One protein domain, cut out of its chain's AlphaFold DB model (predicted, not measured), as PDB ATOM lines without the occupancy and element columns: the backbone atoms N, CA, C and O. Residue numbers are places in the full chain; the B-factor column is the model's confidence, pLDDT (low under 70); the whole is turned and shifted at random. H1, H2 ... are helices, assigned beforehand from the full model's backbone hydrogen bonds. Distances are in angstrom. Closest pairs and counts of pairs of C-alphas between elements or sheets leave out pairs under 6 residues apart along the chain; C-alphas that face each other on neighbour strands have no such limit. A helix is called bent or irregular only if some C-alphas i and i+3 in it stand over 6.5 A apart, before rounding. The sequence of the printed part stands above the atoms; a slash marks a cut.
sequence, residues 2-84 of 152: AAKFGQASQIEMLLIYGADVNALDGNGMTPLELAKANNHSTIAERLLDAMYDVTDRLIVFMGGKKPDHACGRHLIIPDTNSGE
ATOM      1  N   ALA A   2     -40.535 -56.980 -12.616       88.88
ATOM      2  CA  ALA A   2     -41.133 -55.735 -13.123       88.88
ATOM      3  C   ALA A   2     -40.134 -54.560 -13.253       88.88
ATOM      4  O   ALA A   2     -40.093 -53.907 -14.293       88.88
ATOM      5  N   ALA A   3     -39.252 -54.360 -12.263       90.50
ATOM      6  CA  ALA A   3     -38.234 -53.300 -12.286       90.50
ATOM      7  C   ALA A   3     -37.202 -53.477 -13.418       90.50
ATOM      8  O   ALA A   3     -36.845 -52.524 -14.113       90.50
ATOM      9  N   LYS A   4     -36.787 -54.727 -13.664       90.81
ATOM     10  CA  LYS A   4     -35.857 -55.096 -14.742       90.81
ATOM     11  C   LYS A   4     -36.430 -54.805 -16.130       90.81
ATOM     12  O   LYS A   4     -35.674 -54.435 -17.015       90.81
ATOM     13  N   PHE A   5     -37.742 -54.968 -16.318       92.56
ATOM     14  CA  PHE A   5     -38.422 -54.757 -17.607       92.56
ATOM     15  C   PHE A   5     -39.123 -53.404 -17.738       92.56
ATOM     16  O   PHE A   5     -39.795 -53.166 -18.736       92.56
ATOM     17  N   GLY A   6     -38.998 -52.525 -16.747       91.69
ATOM     18  CA  GLY A   6     -39.532 -51.175 -16.863       91.69
ATOM     19  C   GLY A   6     -41.059 -51.100 -16.720       91.69
ATOM     20  O   GLY A   6     -41.696 -50.202 -17.263       91.69
ATOM     21  N   GLN A   7     -41.677 -52.052 -16.019       94.50
ATOM     22  CA  GLN A   7     -43.136 -52.185 -15.947       94.50
ATOM     23  C   GLN A   7     -43.735 -51.325 -14.826       94.50
ATOM     24  O   GLN A   7     -44.119 -51.846 -13.779       94.50
ATOM     25  N   ALA A   8     -43.839 -50.013 -15.051       93.38
ATOM     26  CA  ALA A   8     -44.307 -49.045 -14.051       93.38
ATOM     27  C   ALA A   8     -45.657 -49.423 -13.408       93.38
ATOM     28  O   ALA A   8     -45.752 -49.498 -12.190       93.38
ATOM     29  N   SER A   9     -46.679 -49.769 -14.199       93.88
ATOM     30  CA  SER A   9     -47.999 -50.138 -13.656       93.88
ATOM     31  C   SER A   9     -47.967 -51.394 -12.779       93.88
ATOM     32  O   SER A   9     -48.721 -51.495 -11.817       93.88
ATOM     33  N   GLN A  10     -47.091 -52.356 -13.093       94.25
ATOM     34  CA  GLN A  10     -46.925 -53.542 -12.250       94.25
ATOM     35  C   GLN A  10     -46.191 -53.206 -10.956       94.25
ATOM     36  O   GLN A  10     -46.529 -53.767  -9.921       94.25
ATOM     37  N   ILE A  11     -45.216 -52.293 -11.006       93.75
ATOM     38  CA  ILE A  11     -44.543 -51.790  -9.806       93.75
ATOM     39  C   ILE A  11     -45.557 -51.132  -8.875       93.75
ATOM     40  O   ILE A  11     -45.619 -51.530  -7.721       93.75
ATOM     41  N   GLU A  12     -46.403 -50.225  -9.369       93.31
ATOM     42  CA  GLU A  12     -47.433 -49.580  -8.536       93.31
ATOM     43  C   GLU A  12     -48.349 -50.596  -7.859       93.31
ATOM     44  O   GLU A  12     -48.545 -50.556  -6.649       93.31
ATOM     45  N   MET A  13     -48.865 -51.559  -8.627       93.69
ATOM     46  CA  MET A  13     -49.719 -52.602  -8.068       93.69
ATOM     47  C   MET A  13     -48.984 -53.401  -6.986       93.69
ATOM     48  O   MET A  13     -49.523 -53.603  -5.907       93.69
ATOM     49  N   LEU A  14     -47.747 -53.830  -7.243       92.88
ATOM     50  CA  LEU A  14     -46.958 -54.589  -6.271       92.88
ATOM     51  C   LEU A  14     -46.691 -53.787  -4.990       92.88
ATOM     52  O   LEU A  14     -46.806 -54.348  -3.904       92.88
ATOM     53  N   LEU A  15     -46.388 -52.493  -5.108       92.06
ATOM     54  CA  LEU A  15     -46.191 -51.606  -3.960       92.06
ATOM     55  C   LEU A  15     -47.465 -51.491  -3.113       92.06
ATOM     56  O   LEU A  15     -47.389 -51.621  -1.897       92.06
ATOM     57  N   ILE A  16     -48.633 -51.349  -3.747       89.31
ATOM     58  CA  ILE A  16     -49.935 -51.315  -3.054       89.31
ATOM     59  C   ILE A  16     -50.185 -52.605  -2.259       89.31
ATOM     60  O   ILE A  16     -50.748 -52.563  -1.171       89.31
ATOM     61  N   TYR A  17     -49.745 -53.756  -2.773       90.19
ATOM     62  CA  TYR A  17     -49.859 -55.044  -2.078       90.19
ATOM     63  C   TYR A  17     -48.733 -55.307  -1.059       90.19
ATOM     64  O   TYR A  17     -48.618 -56.427  -0.561       90.19
ATOM     65  N   GLY A  18     -47.907 -54.307  -0.733       87.25
ATOM     66  CA  GLY A  18     -46.855 -54.425   0.279       87.25
ATOM     67  C   GLY A  18     -45.624 -55.200  -0.192       87.25
ATOM     68  O   GLY A  18     -44.986 -55.888   0.604       87.25
ATOM     69  N   ALA A  19     -45.292 -55.141  -1.485       90.56
ATOM     70  CA  ALA A  19     -44.055 -55.734  -1.980       90.56
ATOM     71  C   ALA A  19     -42.826 -55.091  -1.320       90.56
ATOM     72  O   ALA A  19     -42.679 -53.870  -1.308       90.56
ATOM     73  N   ASP A  20     -41.913 -55.931  -0.834       89.94
ATOM     74  CA  ASP A  20     -40.662 -55.478  -0.235       89.94
ATOM     75  C   ASP A  20     -39.721 -54.895  -1.305       89.94
ATOM     76  O   ASP A  20     -39.219 -55.588  -2.196       89.94
ATOM     77  N   VAL A  21     -39.484 -53.588  -1.202       90.56
ATOM     78  CA  VAL A  21     -38.609 -52.799  -2.079       90.56
ATOM     79  C   VAL A  21     -37.120 -53.087  -1.875       90.56
ATOM     80  O   VAL A  21     -36.324 -52.795  -2.770       90.56
ATOM     81  N   ASN A  22     -36.747 -53.696  -0.746       90.75
ATOM     82  CA  ASN A  22     -35.379 -54.099  -0.415       90.75
ATOM     83  C   ASN A  22     -35.114 -55.588  -0.670       90.75
ATOM     84  O   ASN A  22     -34.004 -56.063  -0.422       90.75
ATOM     85  N   ALA A  23     -36.105 -56.327  -1.178       91.81
ATOM     86  CA  ALA A  23     -35.957 -57.746  -1.460       91.81
ATOM     87  C   ALA A  23     -34.810 -57.998  -2.449       91.81
ATOM     88  O   ALA A  23     -34.709 -57.347  -3.487       91.81
ATOM     89  N   LEU A  24     -33.962 -58.979  -2.150       93.44
ATOM     90  CA  LEU A  24     -32.843 -59.346  -3.015       93.44
ATOM     91  C   LEU A  24     -33.262 -60.427  -4.013       93.44
ATOM     92  O   LEU A  24     -33.938 -61.395  -3.655       93.44
ATOM     93  N   ASP A  25     -32.846 -60.279  -5.270       91.06
ATOM     94  CA  ASP A  25     -32.979 -61.336  -6.269       91.06
ATOM     95  C   ASP A  25     -31.890 -62.420  -6.115       91.06
ATOM     96  O   ASP A  25     -31.034 -62.367  -5.231       91.06
ATOM     97  N   GLY A  26     -31.900 -63.427  -6.997       91.69
ATOM     98  CA  GLY A  26     -30.907 -64.511  -6.976       91.69
ATOM     99  C   GLY A  26     -29.459 -64.069  -7.236       91.69
ATOM    100  O   GLY A  26     -28.544 -64.854  -7.001       91.69
ATOM    101  N   ASN A  27     -29.243 -62.836  -7.697       90.38
ATOM    102  CA  ASN A  27     -27.925 -62.231  -7.879       90.38
ATOM    103  C   ASN A  27     -27.568 -61.263  -6.738       90.38
ATOM    104  O   ASN A  27     -26.536 -60.600  -6.812       90.38
ATOM    105  N   GLY A  28     -28.409 -61.159  -5.704       93.00
ATOM    106  CA  GLY A  28     -28.219 -60.219  -4.604       93.00
ATOM    107  C   GLY A  28     -28.532 -58.769  -4.971       93.00
ATOM    108  O   GLY A  28     -28.038 -57.877  -4.290       93.00
ATOM    109  N   MET A  29     -29.308 -58.520  -6.034       92.88
ATOM    110  CA  MET A  29     -29.687 -57.167  -6.453       92.88
ATOM    111  C   MET A  29     -31.078 -56.790  -5.947       92.88
ATOM    112  O   MET A  29     -32.019 -57.583  -6.024       92.88
ATOM    113  N   THR A  30     -31.228 -55.546  -5.505       94.12
ATOM    114  CA  THR A  30     -32.525 -54.945  -5.165       94.12
ATOM    115  C   THR A  30     -33.313 -54.543  -6.425       94.12
ATOM    116  O   THR A  30     -32.727 -54.292  -7.488       94.12
ATOM    117  N   PRO A  31     -34.651 -54.397  -6.344       94.19
ATOM    118  CA  PRO A  31     -35.467 -53.810  -7.404       94.19
ATOM    119  C   PRO A  31     -34.925 -52.470  -7.915       94.19
ATOM    120  O   PRO A  31     -34.931 -52.229  -9.124       94.19
ATOM    121  N   LEU A  32     -34.425 -51.622  -7.009       93.81
ATOM    122  CA  LEU A  32     -33.842 -50.321  -7.333       93.81
ATOM    123  C   LEU A  32     -32.573 -50.460  -8.184       93.81
ATOM    124  O   LEU A  32     -32.425 -49.781  -9.201       93.81
ATOM    125  N   GLU A  33     -31.664 -51.356  -7.798       93.94
ATOM    126  CA  GLU A  33     -30.434 -51.629  -8.551       93.94
ATOM    127  C   GLU A  33     -30.736 -52.224  -9.925       93.94
ATOM    128  O   GLU A  33     -30.121 -51.826 -10.913       93.94
ATOM    129  N   LEU A  34     -31.729 -53.114 -10.020       94.25
ATOM    130  CA  LEU A  34     -32.190 -53.658 -11.298       94.25
ATOM    131  C   LEU A  34     -32.754 -52.564 -12.211       94.25
ATOM    132  O   LEU A  34     -32.457 -52.562 -13.406       94.25
ATOM    133  N   ALA A  35     -33.539 -51.627 -11.675       94.38
ATOM    134  CA  ALA A  35     -34.048 -50.495 -12.446       94.38
ATOM    135  C   ALA A  35     -32.904 -49.595 -12.946       94.38
ATOM    136  O   ALA A  35     -32.862 -49.262 -14.132       94.38
ATOM    137  N   LYS A  36     -31.929 -49.275 -12.081       93.56
ATOM    138  CA  LYS A  36     -30.743 -48.477 -12.443       93.56
ATOM    139  C   LYS A  36     -29.878 -49.165 -13.499       93.56
ATOM    140  O   LYS A  36     -29.518 -48.534 -14.487       93.56
ATOM    141  N   ALA A  37     -29.600 -50.459 -13.341       94.06
ATOM    142  CA  ALA A  37     -28.786 -51.235 -14.279       94.06
ATOM    143  C   ALA A  37     -29.406 -51.327 -15.686       94.06
ATOM    144  O   ALA A  37     -28.681 -51.464 -16.668       94.06
ATOM    145  N   ASN A  38     -30.735 -51.232 -15.791       93.56
ATOM    146  CA  ASN A  38     -31.464 -51.252 -17.064       93.56
ATOM    147  C   ASN A  38     -31.869 -49.845 -17.550       93.56
ATOM    148  O   ASN A  38     -32.636 -49.730 -18.500       93.56
ATOM    149  N   ASN A  39     -31.340 -48.773 -16.944       94.81
ATOM    150  CA  ASN A  39     -31.627 -47.371 -17.290       94.81
ATOM    151  C   ASN A  39     -33.108 -46.957 -17.151       94.81
ATOM    152  O   ASN A  39     -33.572 -46.037 -17.820       94.81
ATOM    153  N   HIS A  40     -33.858 -47.599 -16.256       95.62
ATOM    154  CA  HIS A  40     -35.237 -47.226 -15.939       95.62
ATOM    155  C   HIS A  40     -35.271 -46.179 -14.817       95.62
ATOM    156  O   HIS A  40     -35.681 -46.478 -13.695       95.62
ATOM    157  N   SER A  41     -34.827 -44.952 -15.111       92.69
ATOM    158  CA  SER A  41     -34.692 -43.865 -14.124       92.69
ATOM    159  C   SER A  41     -35.996 -43.549 -13.393       92.69
ATOM    160  O   SER A  41     -36.008 -43.542 -12.169       92.69
ATOM    161  N   THR A  42     -37.113 -43.410 -14.111       93.00
ATOM    162  CA  THR A  42     -38.427 -43.121 -13.506       93.00
ATOM    163  C   THR A  42     -38.870 -44.205 -12.521       93.00
ATOM    164  O   THR A  42     -39.469 -43.916 -11.491       93.00
ATOM    165  N   ILE A  43     -38.556 -45.471 -12.805       94.50
ATOM    166  CA  ILE A  43     -38.885 -46.581 -11.899       94.50
ATOM    167  C   ILE A  43     -37.922 -46.620 -10.721       94.50
ATOM    168  O   ILE A  43     -38.347 -46.914  -9.610       94.50
ATOM    169  N   ALA A  44     -36.645 -46.308 -10.940       93.44
ATOM    170  CA  ALA A  44     -35.682 -46.183  -9.856       93.44
ATOM    171  C   ALA A  44     -36.082 -45.062  -8.880       93.44
ATOM    172  O   ALA A  44     -36.050 -45.275  -7.674       93.44
ATOM    173  N   GLU A  45     -36.512 -43.908  -9.391       91.62
ATOM    174  CA  GLU A  45     -37.042 -42.802  -8.585       91.62
ATOM    175  C   GLU A  45     -38.293 -43.230  -7.819       91.62
ATOM    176  O   GLU A  45     -38.344 -43.092  -6.603       91.62
ATOM    177  N   ARG A  46     -39.264 -43.855  -8.493       93.25
ATOM    178  CA  ARG A  46     -40.492 -44.313  -7.835       93.25
ATOM    179  C   ARG A  46     -40.245 -45.357  -6.742       93.25
ATOM    180  O   ARG A  46     -40.907 -45.317  -5.707       93.25
ATOM    181  N   LEU A  47     -39.324 -46.293  -6.973       92.75
ATOM    182  CA  LEU A  47     -38.924 -47.294  -5.981       92.75
ATOM    183  C   LEU A  47     -38.212 -46.647  -4.793       92.75
ATOM    184  O   LEU A  47     -38.452 -47.054  -3.665       92.75
ATOM    185  N   LEU A  48     -37.371 -45.640  -5.041       92.75
ATOM    186  CA  LEU A  48     -36.712 -44.882  -3.983       92.75
ATOM    187  C   LEU A  48     -37.732 -44.112  -3.140       92.75
ATOM    188  O   LEU A  48     -37.680 -44.192  -1.920       92.75
ATOM    189  N   ASP A  49     -38.692 -43.446  -3.777       91.06
ATOM    190  CA  ASP A  49     -39.804 -42.781  -3.094       91.06
ATOM    191  C   ASP A  49     -40.618 -43.777  -2.256       91.06
ATOM    192  O   ASP A  49     -40.945 -43.505  -1.107       91.06
ATOM    193  N   ALA A  50     -40.891 -44.972  -2.789       91.00
ATOM    194  CA  ALA A  50     -41.626 -46.009  -2.065       91.00
ATOM    195  C   ALA A  50     -40.919 -46.478  -0.780       91.00
ATOM    196  O   ALA A  50     -41.587 -46.879   0.169       91.00
ATOM    197  N   MET A  51     -39.583 -46.419  -0.721       90.06
ATOM    198  CA  MET A  51     -38.821 -46.776   0.485       90.06
ATOM    199  C   MET A  51     -39.047 -45.798   1.642       90.06
ATOM    200  O   MET A  51     -38.897 -46.184   2.800       90.06
ATOM    201  N   TYR A  52     -39.371 -44.543   1.332       91.25
ATOM    202  CA  TYR A  52     -39.513 -43.463   2.308       91.25
ATOM    203  C   TYR A  52     -40.939 -42.925   2.406       91.25
ATOM    204  O   TYR A  52     -41.175 -42.013   3.192       91.25
ATOM    205  N   ASP A  53     -41.892 -43.518   1.683       89.56
ATOM    206  CA  ASP A  53     -43.278 -43.052   1.574       89.56
ATOM    207  C   ASP A  53     -43.912 -42.799   2.950       89.56
ATOM    208  O   ASP A  53     -44.476 -41.739   3.218       89.56
ATOM    209  N   VAL A  54     -43.694 -43.730   3.886       89.06
ATOM    210  CA  VAL A  54     -44.173 -43.594   5.263       89.06
ATOM    211  C   VAL A  54     -43.548 -42.384   5.955       89.06
ATOM    212  O   VAL A  54     -44.258 -41.532   6.483       89.06
ATOM    213  N   THR A  55     -42.218 -42.273   5.952       90.12
ATOM    214  CA  THR A  55     -41.525 -41.163   6.620       90.12
ATOM    215  C   THR A  55     -41.839 -39.816   5.981       90.12
ATOM    216  O   THR A  55     -42.033 -38.836   6.695       90.12
ATOM    217  N   ASP A  56     -41.946 -39.767   4.660       91.06
ATOM    218  CA  ASP A  56     -42.258 -38.560   3.907       91.06
ATOM    219  C   ASP A  56     -43.647 -38.047   4.249       91.06
ATOM    220  O   ASP A  56     -43.818 -36.854   4.511       91.06
ATOM    221  N   ARG A  57     -44.625 -38.954   4.310       89.69
ATOM    222  CA  ARG A  57     -45.997 -38.612   4.669       89.69
ATOM    223  C   ARG A  57     -46.081 -38.042   6.079       89.69
ATOM    224  O   ARG A  57     -46.700 -37.000   6.276       89.69
ATOM    225  N   LEU A  58     -45.377 -38.641   7.040       89.38
ATOM    226  CA  LEU A  58     -45.297 -38.115   8.409       89.38
ATOM    227  C   LEU A  58     -44.654 -36.721   8.463       89.38
ATOM    228  O   LEU A  58     -45.129 -35.844   9.187       89.38
ATOM    229  N   ILE A  59     -43.582 -36.498   7.698       89.06
ATOM    230  CA  ILE A  59     -42.900 -35.199   7.627       89.06
ATOM    231  C   ILE A  59     -43.840 -34.133   7.062       89.06
ATOM    232  O   ILE A  59     -43.956 -33.056   7.648       89.06
ATOM    233  N   VAL A  60     -44.518 -34.430   5.951       88.62
ATOM    234  CA  VAL A  60     -45.466 -33.514   5.301       88.62
ATOM    235  C   VAL A  60     -46.649 -33.210   6.218       88.62
ATOM    236  O   VAL A  60     -47.008 -32.043   6.373       88.62
ATOM    237  N   PHE A  61     -47.192 -34.221   6.901       87.44
ATOM    238  CA  PHE A  61     -48.293 -34.054   7.850       87.44
ATOM    239  C   PHE A  61     -47.942 -33.106   9.010       87.44
ATOM    240  O   PHE A  61     -48.764 -32.294   9.430       87.44
ATOM    241  N   MET A  62     -46.698 -33.139   9.500       85.12
ATOM    242  CA  MET A  62     -46.209 -32.215  10.535       85.12
ATOM    243  C   MET A  62     -45.930 -30.786  10.023       85.12
ATOM    244  O   MET A  62     -45.457 -29.943  10.787       85.12
ATOM    245  N   GLY A  63     -46.202 -30.489   8.748       80.81
ATOM    246  CA  GLY A  63     -45.910 -29.199   8.113       80.81
ATOM    247  C   GLY A  63     -44.500 -29.101   7.524       80.81
ATOM    248  O   GLY A  63     -44.059 -28.016   7.136       80.81
ATOM    249  N   GLY A  64     -43.775 -30.221   7.459       83.00
ATOM    250  CA  GLY A  64     -42.509 -30.331   6.750       83.00
ATOM    251  C   GLY A  64     -42.691 -30.373   5.230       83.00
ATOM    252  O   GLY A  64     -43.796 -30.423   4.695       83.00
ATOM    253  N   LYS A  65     -41.570 -30.353   4.506       85.31
ATOM    254  CA  LYS A  65     -41.544 -30.571   3.053       85.31
ATOM    255  C   LYS A  65     -41.073 -31.989   2.771       85.31
ATOM    256  O   LYS A  65     -40.162 -32.455   3.456       85.31
ATOM    257  N   LYS A  66     -41.647 -32.625   1.741       86.00
ATOM    258  CA  LYS A  66     -41.154 -33.914   1.245       86.00
ATOM    259  C   LYS A  66     -39.642 -33.796   0.959       86.00
ATOM    260  O   LYS A  66     -39.249 -32.841   0.278       86.00
ATOM    261  N   PRO A  67     -38.804 -34.691   1.507       87.25
ATOM    262  CA  PRO A  67     -37.381 -34.734   1.202       87.25
ATOM    263  C   PRO A  67     -37.119 -34.962  -0.290       87.25
ATOM    264  O   PRO A  67     -37.890 -35.614  -0.986       87.25
ATOM    265  N   ASP A  68     -36.007 -34.426  -0.790       86.19
ATOM    266  CA  ASP A  68     -35.539 -34.740  -2.137       86.19
ATOM    267  C   ASP A  68     -34.596 -35.947  -2.060       86.19
ATOM    268  O   ASP A  68     -33.425 -35.826  -1.691       86.19
ATOM    269  N   HIS A  69     -35.094 -37.134  -2.401       86.81
ATOM    270  CA  HIS A  69     -34.280 -38.348  -2.352       86.81
ATOM    271  C   HIS A  69     -33.167 -38.364  -3.410       86.81
ATOM    272  O   HIS A  69     -32.185 -39.087  -3.227       86.81
ATOM    273  N   ALA A  70     -33.255 -37.552  -4.471       77.81
ATOM    274  CA  ALA A  70     -32.224 -37.486  -5.504       77.81
ATOM    275  C   ALA A  70     -30.921 -36.860  -4.981       77.81
ATOM    276  O   ALA A  70     -29.835 -37.227  -5.431       77.81
ATOM    277  N   CYS A  71     -31.001 -35.971  -3.983       79.62
ATOM    278  CA  CYS A  71     -29.823 -35.365  -3.351       79.62
ATOM    279  C   CYS A  71     -29.190 -36.225  -2.238       79.62
ATOM    280  O   CYS A  71     -28.226 -35.799  -1.603       79.62
ATOM    281  N   GLY A  72     -29.718 -37.430  -1.987       81.56
ATOM    282  CA  GLY A  72     -29.244 -38.335  -0.932       81.56
ATOM    283  C   GLY A  72     -29.706 -37.957   0.479       81.56
ATOM    284  O   GLY A  72     -29.293 -38.585   1.454       81.56
ATOM    285  N   ARG A  73     -30.569 -36.942   0.618       84.44
ATOM    286  CA  ARG A  73     -31.179 -36.559   1.894       84.44
ATOM    287  C   ARG A  73     -32.596 -37.111   1.976       84.44
ATOM    288  O   ARG A  73     -33.545 -36.464   1.557       84.44
ATOM    289  N   HIS A  74     -32.728 -38.297   2.557       85.75
ATOM    290  CA  HIS A  74     -34.009 -39.005   2.625       85.75
ATOM    291  C   HIS A  74     -34.857 -38.671   3.857       85.75
ATOM    292  O   HIS A  74     -36.025 -39.022   3.898       85.75
ATOM    293  N   LEU A  75     -34.285 -38.003   4.866       86.06
ATOM    294  CA  LEU A  75     -34.984 -37.660   6.104       86.06
ATOM    295  C   LEU A  75     -34.794 -36.181   6.448       86.06
ATOM    296  O   LEU A  75     -33.679 -35.641   6.427       86.06
ATOM    297  N   ILE A  76     -35.902 -35.529   6.794       83.94
ATOM    298  CA  ILE A  76     -35.949 -34.159   7.303       83.94
ATOM    299  C   ILE A  76     -36.744 -34.199   8.600       83.94
ATOM    300  O   ILE A  76     -37.924 -34.520   8.592       83.94
ATOM    301  N   ILE A  77     -36.102 -33.877   9.718       82.56
ATOM    302  CA  ILE A  77     -36.796 -33.754  11.000       82.56
ATOM    303  C   ILE A  77     -37.364 -32.331  11.054       82.56
ATOM    304  O   ILE A  77     -36.569 -31.390  11.000       82.56
ATOM    305  N   PRO A  78     -38.695 -32.143  11.093       79.31
ATOM    306  CA  PRO A  78     -39.274 -30.815  11.221       79.31
ATOM    307  C   PRO A  78     -38.931 -30.216  12.587       79.31
ATOM    308  O   PRO A  78     -38.934 -30.916  13.602       79.31
ATOM    309  N   ASP A  79     -38.653 -28.913  12.613       74.25
ATOM    310  CA  ASP A  79     -38.360 -28.173  13.840       74.25
ATOM    311  C   ASP A  79     -39.649 -27.988  14.657       74.25
ATOM    312  O   ASP A  79     -40.310 -26.948  14.630       74.25
ATOM    313  N   THR A  80     -40.055 -29.027  15.382       65.94
ATOM    314  CA  THR A  80     -41.183 -28.952  16.307       65.94
ATOM    315  C   THR A  80     -40.741 -28.190  17.551       65.94
ATOM    316  O   THR A  80     -40.010 -28.739  18.367       65.94
ATOM    317  N   ASN A  81     -41.168 -26.930  17.652       61.94
ATOM    318  CA  ASN A  81     -41.118 -26.036  18.814       61.94
ATOM    319  C   ASN A  81     -39.889 -26.218  19.734       61.94
ATOM    320  O   ASN A  81     -39.859 -27.102  20.588       61.94
ATOM    321  N   SER A  82     -38.907 -25.323  19.611       58.12
ATOM    322  CA  SER A  82     -37.666 -25.253  20.401       58.12
ATOM    323  C   SER A  82     -37.876 -24.881  21.884       58.12
ATOM    324  O   SER A  82     -37.111 -24.100  22.450       58.12
ATOM    325  N   GLY A  83     -38.947 -25.366  22.509       68.25
ATOM    326  CA  GLY A  83     -39.150 -25.317  23.953       68.25
ATOM    327  C   GLY A  83     -38.392 -26.444  24.655       68.25
ATOM    328  O   GLY A  83     -37.943 -27.404  24.025       68.25
ATOM    329  N   GLU A  84     -38.249 -26.347  25.977       69.88
ATOM    330  CA  GLU A  84     -37.699 -27.447  26.771       69.88
ATOM    331  C   GLU A  84     -38.533 -28.719  26.566       69.88
ATOM    332  O   GLU A  84     -39.732 -28.764  26.845       69.88
TER     333      GLU A  84
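This is residues 2 to 84 of the 152 residues of the protein "GH24972" of Drosophila grimshawi (UniProt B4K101). A bent helix, H3, has its first arm, H3a, beside H1 and H2 in a loose triangle; its second arm, H3b, turns off from them, and the long stretch after it with no named element, residues 62 to 84, first folds back and then runs out to a far end at Glu 84. The printed part has 83 residues, in order H1, H2, H3, no named strand. It is all helix, though named helices hold 37 residues, and loose: radius of gyration of the C-alphas 15.1 A, spans 51 by 25 by 21 A.

By its hydrogen bonds H3, residues 41 to 61, is one helix, but bent: C-alphas 51 and 54 are 7.8 A apart. Arms H3a, residues 41 to 51, and H3b, residues 54 to 61, are about perpendicular at 81 degrees. H2, residues 31 to 37, touches H3a as a hairpin, a shallow tilt of 25 degrees, opposite ways; the closest C-alphas, Leu 32 and Ala 44, are 5.2 A apart. H1, residues 8 to 16, only just touches H3a, with 3 pairs of C-alphas within 8 A, the closest Ala 8 and Ile 43 at 6.3 A. H1 and H2 are apart. In H1, H2, H3a and H3b every O i to N i+4 pair is within hydrogen-bond range.

H1 begins at C-alpha 8 (-44.307, -49.045, -14.051); H3a spans 15.5 A; H3b ends at C-alpha 61 (-48.293, -34.054, 7.850).

The C-alphas farthest apart, Phe 5 and Glu 84, are 52.1 A apart. The printed part has no cut; the H1 to H2 link is long. Residues 80 to 84 have pLDDT under 70.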